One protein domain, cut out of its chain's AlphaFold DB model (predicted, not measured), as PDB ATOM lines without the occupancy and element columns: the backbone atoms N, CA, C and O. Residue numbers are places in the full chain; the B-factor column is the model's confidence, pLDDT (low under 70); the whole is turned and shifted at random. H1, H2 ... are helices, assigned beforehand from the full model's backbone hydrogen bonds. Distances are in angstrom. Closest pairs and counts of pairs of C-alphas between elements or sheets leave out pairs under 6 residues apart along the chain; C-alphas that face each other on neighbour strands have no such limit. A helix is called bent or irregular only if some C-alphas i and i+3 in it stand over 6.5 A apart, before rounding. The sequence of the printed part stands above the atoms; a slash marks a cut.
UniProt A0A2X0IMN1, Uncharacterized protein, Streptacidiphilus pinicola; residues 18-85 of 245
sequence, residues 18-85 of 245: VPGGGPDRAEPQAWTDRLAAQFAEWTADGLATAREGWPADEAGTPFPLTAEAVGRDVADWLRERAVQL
ATOM      1  N   VAL A  18     142.509  67.273 118.681       94.31
ATOM      2  CA  VAL A  18     141.757  68.154 119.570       94.31
ATOM      3  C   VAL A  18     142.100  67.778 121.017       94.31
ATOM      4  O   VAL A  18     141.983  66.600 121.376       94.31
ATOM      5  N   PRO A  19     142.511  68.734 121.870       88.94
ATOM      6  CA  PRO A  19     142.797  68.462 123.272       88.94
ATOM      7  C   PRO A  19     141.581  67.865 123.983       88.94
ATOM      8  O   PRO A  19     140.467  68.386 123.882       88.94
ATOM      9  N   GLY A  20     141.806  66.780 124.725       76.00
ATOM     10  CA  GLY A  20     140.782  66.172 125.573       76.00
ATOM     11  C   GLY A  20     140.476  67.000 126.827       76.00
ATOM     12  O   GLY A  20     141.123  68.007 127.122       76.00
ATOM     13  N   GLY A  21     139.496  66.542 127.611       62.50
ATOM     14  CA  GLY A  21     139.158  67.110 128.921       62.50
ATOM     15  C   GLY A  21     140.166  66.725 130.010       62.50
ATOM     16  O   GLY A  21     139.827  65.977 130.920       62.50
ATOM     17  N   GLY A  22     141.414  67.187 129.903       55.81
ATOM     18  CA  GLY A  22     142.447  66.998 130.928       55.81
ATOM     19  C   GLY A  22     142.387  68.048 132.052       55.81
ATOM     20  O   GLY A  22     141.771  69.103 131.886       55.81
ATOM     21  N   PRO A  23     143.036  67.798 133.207       40.38
ATOM     22  CA  PRO A  23     143.060  68.737 134.333       40.38
ATOM     23  C   PRO A  23     143.897  70.000 134.062       40.38
ATOM     24  O   PRO A  23     143.715  71.007 134.748       40.38
ATOM     25  N   ASP A  24     144.795  69.970 133.072       56.38
ATOM     26  CA  ASP A  24     145.573  71.140 132.675       56.38
ATOM     27  C   ASP A  24     144.748  72.049 131.756       56.38
ATOM     28  O   ASP A  24     144.439  71.714 130.615       56.38
ATOM     29  N   ARG A  25     144.375  73.226 132.266       60.81
ATOM     30  CA  ARG A  25     143.613  74.229 131.510       60.81
ATOM     31  C   ARG A  25     144.480  75.074 130.569       60.81
ATOM     32  O   ARG A  25     143.913  75.754 129.714       60.81
ATOM     33  N   ALA A  26     145.810  75.067 130.707       62.34
ATOM     34  CA  ALA A  26     146.700  75.899 129.892       62.34
ATOM     35  C   ALA A  26     146.881  75.348 128.467       62.34
ATOM     36  O   ALA A  26     146.899  76.117 127.506       62.34
ATOM     37  N   GLU A  27     146.950  74.024 128.322       78.75
ATOM     38  CA  GLU A  27     147.089  73.352 127.025       78.75
ATOM     39  C   GLU A  27     145.865  73.564 126.103       78.75
ATOM     40  O   GLU A  27     146.061  73.995 124.960       78.75
ATOM     41  N   PRO A  28     144.607  73.400 126.568       82.38
ATOM     42  CA  PRO A  28     143.428  73.670 125.749       82.38
ATOM     43  C   PRO A  28     143.300  75.129 125.297       82.38
ATOM     44  O   PRO A  28     142.862  75.373 124.177       82.38
ATOM     45  N   GLN A  29     143.682  76.103 126.136       87.56
ATOM     46  CA  GLN A  29     143.614  77.517 125.749       87.56
ATOM     47  C   GLN A  29     144.659  77.855 124.683       87.56
ATOM     48  O   GLN A  29     144.324  78.473 123.677       87.56
ATOM     49  N   ALA A  30     145.904  77.399 124.861       89.88
ATOM     50  CA  ALA A  30     146.955  77.613 123.870       89.88
ATOM     51  C   ALA A  30     146.613  76.962 122.520       89.88
ATOM     52  O   ALA A  30     146.941  77.510 121.470       89.88
ATOM     53  N   TRP A  31     145.946  75.804 122.535       92.81
ATOM     54  CA  TRP A  31     145.419  75.180 121.324       92.81
ATOM     55  C   TRP A  31     144.307  76.018 120.676       92.81
ATOM     56  O   TRP A  31     144.394  76.305 119.484       92.81
ATOM     57  N   THR A  32     143.320  76.479 121.456       93.31
ATOM     58  CA  THR A  32     142.239  77.353 120.964       93.31
ATOM     59  C   THR A  32     142.797  78.623 120.319       93.31
ATOM     60  O   THR A  32     142.365  78.988 119.228       93.31
ATOM     61  N   ASP A  33     143.785  79.270 120.941       93.25
ATOM     62  CA  ASP A  33     144.394  80.496 120.410       93.25
ATOM     63  C   ASP A  33     145.135  80.240 119.085       93.25
ATOM     64  O   ASP A  33     145.019  81.031 118.145       93.25
ATOM     65  N   ARG A  34     145.862  79.116 118.973       93.81
ATOM     66  CA  ARG A  34     146.525  78.716 117.718       93.81
ATOM     67  C   ARG A  34     145.519  78.424 116.609       93.81
ATOM     68  O   ARG A  34     145.698  78.930 115.503       93.81
ATOM     69  N   LEU A  35     144.472  77.646 116.897       93.62
ATOM     70  CA  LEU A  35     143.434  77.323 115.916       93.62
ATOM     71  C   LEU A  35     142.712  78.593 115.463       93.62
ATOM     72  O   LEU A  35     142.513  78.792 114.266       93.62
ATOM     73  N   ALA A  36     142.379  79.488 116.396       93.50
ATOM     74  CA  ALA A  36     141.725  80.748 116.074       93.50
ATOM     75  C   ALA A  36     142.578  81.618 115.138       93.50
ATOM     76  O   ALA A  36     142.058  82.151 114.158       93.50
ATOM     77  N   ALA A  37     143.887  81.713 115.393       92.12
ATOM     78  CA  ALA A  37     144.815  82.416 114.509       92.12
ATOM     79  C   ALA A  37     144.909  81.759 113.119       92.12
ATOM     80  O   ALA A  37     144.896  82.458 112.106       92.12
ATOM     81  N   GLN A  38     144.944  80.426 113.064       92.44
ATOM     82  CA  GLN A  38     145.012  79.670 111.813       92.44
ATOM     83  C   GLN A  38     143.741  79.838 110.962       92.44
ATOM     84  O   GLN A  38     143.819  80.137 109.772       92.44
ATOM     85  N   PHE A  39     142.555  79.729 111.567       90.81
ATOM     86  CA  PHE A  39     141.290  79.983 110.871       90.81
ATOM     87  C   PHE A  39     141.136  81.449 110.474       90.81
ATOM     88  O   PHE A  39     140.568  81.731 109.416       90.81
ATOM     89  N   ALA A  40     141.659  82.380 111.275       89.06
ATOM     90  CA  ALA A  40     141.647  83.788 110.915       89.06
ATOM     91  C   ALA A  40     142.426  84.045 109.614       89.06
ATOM     92  O   ALA A  40     141.956  84.800 108.765       89.06
ATOM     93  N   GLU A  41     143.566  83.373 109.427       89.56
ATOM     94  CA  GLU A  41     144.334  83.409 108.178       89.56
ATOM     95  C   GLU A  41     143.548  82.787 107.013       89.56
ATOM     96  O   GLU A  41     143.404  83.402 105.958       89.56
ATOM     97  N   TRP A  42     142.983  81.594 107.208       90.81
ATOM     98  CA  TRP A  42     142.306  80.857 106.134       90.81
ATOM     99  C   TRP A  42     141.001  81.499 105.664       90.81
ATOM    100  O   TRP A  42     140.631  81.372 104.497       90.81
ATOM    101  N   THR A  43     140.292  82.181 106.562       87.06
ATOM    102  CA  THR A  43     138.975  82.763 106.275       87.06
ATOM    103  C   THR A  43     139.035  84.237 105.880       87.06
ATOM    104  O   THR A  43     138.011  84.777 105.458       87.06
ATOM    105  N   ALA A  44     140.205  84.886 105.958       84.19
ATOM    106  CA  ALA A  44     140.363  86.327 105.744       84.19
ATOM    107  C   ALA A  44     139.771  86.811 104.407       84.19
ATOM    108  O   ALA A  44     138.925  87.706 104.402       84.19
ATOM    109  N   ASP A  45     140.152  86.183 103.289       83.50
ATOM    110  CA  ASP A  45     139.669  86.545 101.946       83.50
ATOM    111  C   ASP A  45     138.149  86.339 101.802       83.50
ATOM    112  O   ASP A  45     137.437  87.168 101.224       83.50
ATOM    113  N   GLY A  46     137.639  85.227 102.343       84.25
ATOM    114  CA  GLY A  46     136.217  84.886 102.296       84.25
ATOM    115  C   GLY A  46     135.368  85.853 103.116       84.25
ATOM    116  O   GLY A  46     134.328  86.314 102.648       84.25
ATOM    117  N   LEU A  47     135.838  86.225 104.308       86.69
ATOM    118  CA  LEU A  47     135.174  87.196 105.175       86.69
ATOM    119  C   LEU A  47     135.255  88.619 104.623       86.69
ATOM    120  O   LEU A  47     134.279  89.356 104.740       86.69
ATOM    121  N   ALA A  48     136.368  89.003 103.990       85.50
ATOM    122  CA  ALA A  48     136.469  90.280 103.288       85.50
ATOM    123  C   ALA A  48     135.430  90.367 102.158       85.50
ATOM    124  O   ALA A  48     134.666  91.329 102.098       85.50
ATOM    125  N   THR A  49     135.319  89.312 101.346       86.00
ATOM    126  CA  THR A  49     134.315  89.220 100.273       86.00
ATOM    127  C   THR A  49     132.885  89.250 100.828       86.00
ATOM    128  O   THR A  49     132.032  89.986 100.333       86.00
ATOM    129  N   ALA A  50     132.608  88.490 101.894       86.12
ATOM    130  CA  ALA A  50     131.296  88.482 102.547       86.12
ATOM    131  C   ALA A  50     130.928  89.859 103.122       86.12
ATOM    132  O   ALA A  50     129.766  90.262 103.078       86.12
ATOM    133  N   ARG A  51     131.920  90.594 103.631       85.25
ATOM    134  CA  ARG A  51     131.747  91.947 104.156       85.25
ATOM    135  C   ARG A  51     131.430  92.966 103.064       85.25
ATOM    136  O   ARG A  51     130.623  93.853 103.315       85.25
ATOM    137  N   GLU A  52     132.025  92.850 101.879       85.88
ATOM    138  CA  GLU A  52     131.699  93.713 100.729       85.88
ATOM    139  C   GLU A  52     130.251  93.528 100.256       85.88
ATOM    140  O   GLU A  52     129.601  94.494  99.863       85.88
ATOM    141  N   GLY A  53     129.734  92.298 100.328       82.88
ATOM    142  CA  GLY A  53     128.343  91.976 100.002       82.88
ATOM    143  C   GLY A  53     127.342  92.224 101.136       82.88
ATOM    144  O   GLY A  53     126.144  92.025 100.933       82.88
ATOM    145  N   TRP A  54     127.801  92.626 102.326       83.44
ATOM    146  CA  TRP A  54     126.932  92.852 103.478       83.44
ATOM    147  C   TRP A  54     126.142  94.156 103.300       83.44
ATOM    148  O   TRP A  54     126.750  95.194 103.025       83.44
ATOM    149  N   PRO A  55     124.807  94.152 103.481       77.31
ATOM    150  CA  PRO A  55     123.993  95.352 103.347       77.31
ATOM    151  C   PRO A  55     124.289  96.324 104.496       77.31
ATOM    152  O   PRO A  55     123.632  96.321 105.533       77.31
ATOM    153  N   ALA A  56     125.296  97.179 104.308       65.19
ATOM    154  CA  ALA A  56     125.676  98.217 105.266       65.19
ATOM    155  C   ALA A  56     124.540  99.234 105.523       65.19
ATOM    156  O   ALA A  56     124.514  99.879 106.574       65.19
ATOM    157  N   ASP A  57     123.591  99.343 104.586       56.62
ATOM    158  CA  ASP A  57     122.546 100.371 104.556       56.62
ATOM    159  C   ASP A  57     121.265  99.994 105.324       56.62
ATOM    160  O   ASP A  57     120.469 100.873 105.668       56.62
ATOM    161  N   GLU A  58     121.064  98.718 105.672       57.53
ATOM    162  CA  GLU A  58     119.956  98.309 106.541       57.53
ATOM    163  C   GLU A  58     120.339  98.554 108.016       57.53
ATOM    164  O   GLU A  58     120.895  97.717 108.731       57.53
ATOM    165  N   ALA A  59     120.046  99.780 108.462       55.69
ATOM    166  CA  ALA A  59     120.031 100.223 109.860       55.69
ATOM    167  C   ALA A  59     121.372 100.220 110.627       55.69
ATOM    168  O   ALA A  59     121.372 100.142 111.855       55.69
ATOM    169  N   GLY A  60     122.516 100.368 109.947       63.78
ATOM    170  CA  GLY A  60     123.813 100.501 110.629       63.78
ATOM    171  C   GLY A  60     124.263  99.219 111.335       63.78
ATOM    172  O   GLY A  60     125.002  99.280 112.318       63.78
ATOM    173  N   THR A  61     123.803  98.066 110.848       70.44
ATOM    174  CA  THR A  61     124.139  96.756 111.404       70.44
ATOM    175  C   THR A  61     125.604  96.424 111.087       70.44
ATOM    176  O   THR A  61     125.939  96.230 109.914       70.44
ATOM    177  N   PRO A  62     126.502  96.356 112.091       74.81
ATOM    178  CA  PRO A  62     127.892  95.991 111.853       74.81
ATOM    179  C   PRO A  62     127.971  94.558 111.326       74.81
ATOM    180  O   PRO A  62     127.161  93.708 111.696       74.81
ATOM    181  N   PHE A  63     128.972  94.281 110.488       80.44
ATOM    182  CA  PHE A  63     129.246  92.918 110.042       80.44
ATOM    183  C   PHE A  63     129.496  92.028 111.277       80.44
ATOM    184  O   PHE A  63     130.415  92.327 112.045       80.44
ATOM    185  N   PRO A  64     128.681  90.980 111.511       80.56
ATOM    186  CA  PRO A  64     128.610  90.320 112.817       80.56
ATOM    187  C   PRO A  64     129.738  89.310 113.065       80.56
ATOM    188  O   PRO A  64     129.777  88.702 114.129       80.56
ATOM    189  N   LEU A  65     130.640  89.109 112.100       84.62
ATOM    190  CA  LEU A  65     131.666  88.072 112.142       84.62
ATOM    191  C   LEU A  65     133.070  88.675 112.080       84.62
ATOM    192  O   LEU A  65     133.358  89.564 111.277       84.62
ATOM    193  N   THR A  66     133.974  88.142 112.893       85.69
ATOM    194  CA  THR A  66     135.417  88.351 112.740       85.69
ATOM    195  C   THR A  66     136.085  87.011 112.471       85.69
ATOM    196  O   THR A  66     135.592  85.967 112.893       85.69
ATOM    197  N   ALA A  67     137.215  87.036 111.767       84.62
ATOM    198  CA  ALA A  67     137.959  85.824 111.427       84.62
ATOM    199  C   ALA A  67     138.424  85.069 112.688       84.62
ATOM    200  O   ALA A  67     138.338  83.847 112.764       84.62
ATOM    201  N   GLU A  68     138.810  85.821 113.719       87.25
ATOM    202  CA  GLU A  68     139.137  85.280 115.038       87.25
ATOM    203  C   GLU A  68     137.922  84.649 115.736       87.25
ATOM    204  O   GLU A  68     138.054  83.565 116.300       87.25
ATOM    205  N   ALA A  69     136.745  85.287 115.692       89.19
ATOM    206  CA  ALA A  69     135.532  84.738 116.304       89.19
ATOM    207  C   ALA A  69     135.133  83.408 115.656       89.19
ATOM    208  O   ALA A  69     134.882  82.445 116.370       89.19
ATOM    209  N   VAL A  70     135.188  83.322 114.321       89.31
ATOM    210  CA  VAL A  70     134.942  82.067 113.590       89.31
ATOM    211  C   VAL A  70     135.893  80.967 114.061       89.31
ATOM    212  O   VAL A  70     135.459  79.856 114.350       89.31
ATOM    213  N   GLY A  71     137.187  81.270 114.173       92.12
ATOM    214  CA  GLY A  71     138.169  80.295 114.634       92.12
ATOM    215  C   GLY A  71     137.955  79.843 116.085       92.12
ATOM    216  O   GLY A  71     138.102  78.659 116.382       92.12
ATOM    217  N   ARG A  72     137.551  80.746 116.986       93.75
ATOM    218  CA  ARG A  72     137.200  80.382 118.371       93.75
ATOM    219  C   ARG A  72     135.940  79.523 118.440       93.75
ATOM    220  O   ARG A  72     135.967  78.498 119.113       93.75
ATOM    221  N   ASP A  73     134.896  79.874 117.690       93.31
ATOM    222  CA  ASP A  73     133.659  79.085 117.629       93.31
ATOM    223  C   ASP A  73     133.933  77.665 117.106       93.31
ATOM    224  O   ASP A  73     133.403  76.684 117.630       93.31
ATOM    225  N   VAL A  74     134.816  77.530 116.109       94.31
ATOM    226  CA  VAL A  74     135.272  76.224 115.609       94.31
ATOM    227  C   VAL A  74     136.044  75.448 116.682       94.31
ATOM    228  O   VAL A  74     135.790  74.254 116.870       94.31
ATOM    229  N   ALA A  75     136.972  76.098 117.394       94.81
ATOM    230  CA  ALA A  75     137.725  75.467 118.479       94.81
ATOM    231  C   ALA A  75     136.790  74.942 119.579       94.81
ATOM    232  O   ALA A  75     136.943  73.803 120.029       94.81
ATOM    233  N   ASP A  76     135.813  75.750 119.985       94.06
ATOM    234  CA  ASP A  76     134.838  75.393 121.014       94.06
ATOM    235  C   ASP A  76     133.959  74.223 120.556       94.06
ATOM    236  O   ASP A  76     133.814  73.244 121.288       94.06
ATOM    237  N   TRP A  77     133.475  74.251 119.310       95.38
ATOM    238  CA  TRP A  77     132.692  73.164 118.709       95.38
ATOM    239  C   TRP A  77     133.454  71.830 118.640       95.38
ATOM    240  O   TRP A  77     132.877  70.765 118.897       95.38
ATOM    241  N   LEU A  78     134.748  71.871 118.297       96.31
ATOM    242  CA  LEU A  78     135.622  70.694 118.259       96.31
ATOM    243  C   LEU A  78     135.853  70.144 119.668       96.31
ATOM    244  O   LEU A  78     135.722  68.941 119.895       96.31
ATOM    245  N   ARG A  79     136.159  71.017 120.630       94.25
ATOM    246  CA  ARG A  79     136.399  70.618 122.021       94.25
ATOM    247  C   ARG A  79     135.151  70.044 122.671       94.25
ATOM    248  O   ARG A  79     135.247  69.021 123.341       94.25
ATOM    249  N   GLU A  80     133.989  70.652 122.441       93.69
ATOM    250  CA  GLU A  80     132.709  70.143 122.936       93.69
ATOM    251  C   GLU A  80     132.458  68.707 122.453       93.69
ATOM    252  O   GLU A  80     132.030  67.855 123.229       93.69
ATOM    253  N   ARG A  81     132.797  68.398 121.197       93.75
ATOM    254  CA  ARG A  81     132.726  67.026 120.674       93.75
ATOM    255  C   ARG A  81     133.758  66.115 121.309       93.75
ATOM    256  O   ARG A  81     133.409  65.012 121.714       93.75
ATOM    257  N   ALA A  82     135.004  66.569 121.421       92.69
ATOM    258  CA  ALA A  82     136.084  65.771 121.989       92.69
ATOM    259  C   ALA A  82     135.787  65.335 123.434       92.69
ATOM    260  O   ALA A  82     136.069  64.194 123.785       92.69
ATOM    261  N   VAL A  83     135.171  66.194 124.259       91.44
ATOM    262  CA  VAL A  83     134.826  65.844 125.652       91.44
ATOM    263  C   VAL A  83     133.636  64.889 125.780       91.44
ATOM    264  O   VAL A  83     133.453  64.297 126.840       91.44
ATOM    265  N   GLN A  84     132.823  64.746 124.732       91.44
ATOM    266  CA  GLN A  84     131.698  63.804 124.696       91.44
ATOM    267  C   GLN A  84     132.122  62.397 124.257       91.44
ATOM    268  O   GLN A  84     131.317  61.467 124.324       91.44
ATOM    269  N   LEU A  85     133.360  62.235 123.784       90.50
ATOM    270  CA  LEU A  85     133.859  60.947 123.331       90.50
ATOM    271  C   LEU A  85     134.152  60.007 124.512       90.50
ATOM    272  O   LEU A  85     134.514  60.464 125.601       90.50
TER     273      LEU A  85
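AT A GLANCE: This is residues 18 to 85 of the 245 residues of an uncharacterized protein of Streptacidiphilus pinicola (UniProt A0A2X0IMN1). Two helices running opposite ways cross each other, the second, H2, packing on the longer arm, H1a, of a strongly bent first helix, H1. The short second arm, H1b, turns away from this crossed pair, and a long loop, residues 53 to 66, folds back from it to H2; residues 56 to 61 of this loop stick out at one end. The printed part has 68 residues with two named helices, H1 then H2, and no named strand; the class is all helix. The whole is loose, with a radius of gyration of the C-alphas of 15.2 A, and spans 48 by 21 by 18 A, H1b and the loop extending the long axis.

HOW THE PARTS SIT: By its hydrogen bonds H1, residues 26 to 52, was assigned as one helix, but it is bent: C-alphas 42 and 45 are 7.5 A apart. Its arms, H1a of residues 26 to 42 and H1b of residues 45 to 52, stand at a steep tilt of 66 degrees. H1a touches H2, residues 67 to 84; their closest C-alphas, those of Ala 36 and Gly 71, are 3.9 A apart. These two run opposite ways at a steep tilt of 46 degrees. H1b and H2 are close but not clearly touching, their closest C-alphas, those of Leu 47 and Ala 67, being 7.0 A apart. In H1a and H1b every O i to N i+4 pair is within hydrogen-bond range; in H2 13 of 14 are.

IN THESE COORDINATES: H1a begins at C-alpha 26, (146.700, 75.899, 129.892), and is 24.7 A long. H1b is 10.8 A long and ends at C-alpha 52, (131.699, 93.713, 100.729). H2 is 26.5 A long and ends at C-alpha 84, (131.698, 63.804, 124.696).

THE WHOLE: The two C-alphas farthest apart, those of Pro 23 and Asp 57, are 48.0 A apart. The link from H1 to H2 is long, 14 residues, and the printed part has no cut. The mean pLDDT of the printed part is 83.3; residues 21 to 26 and 56 to 60 are under 70.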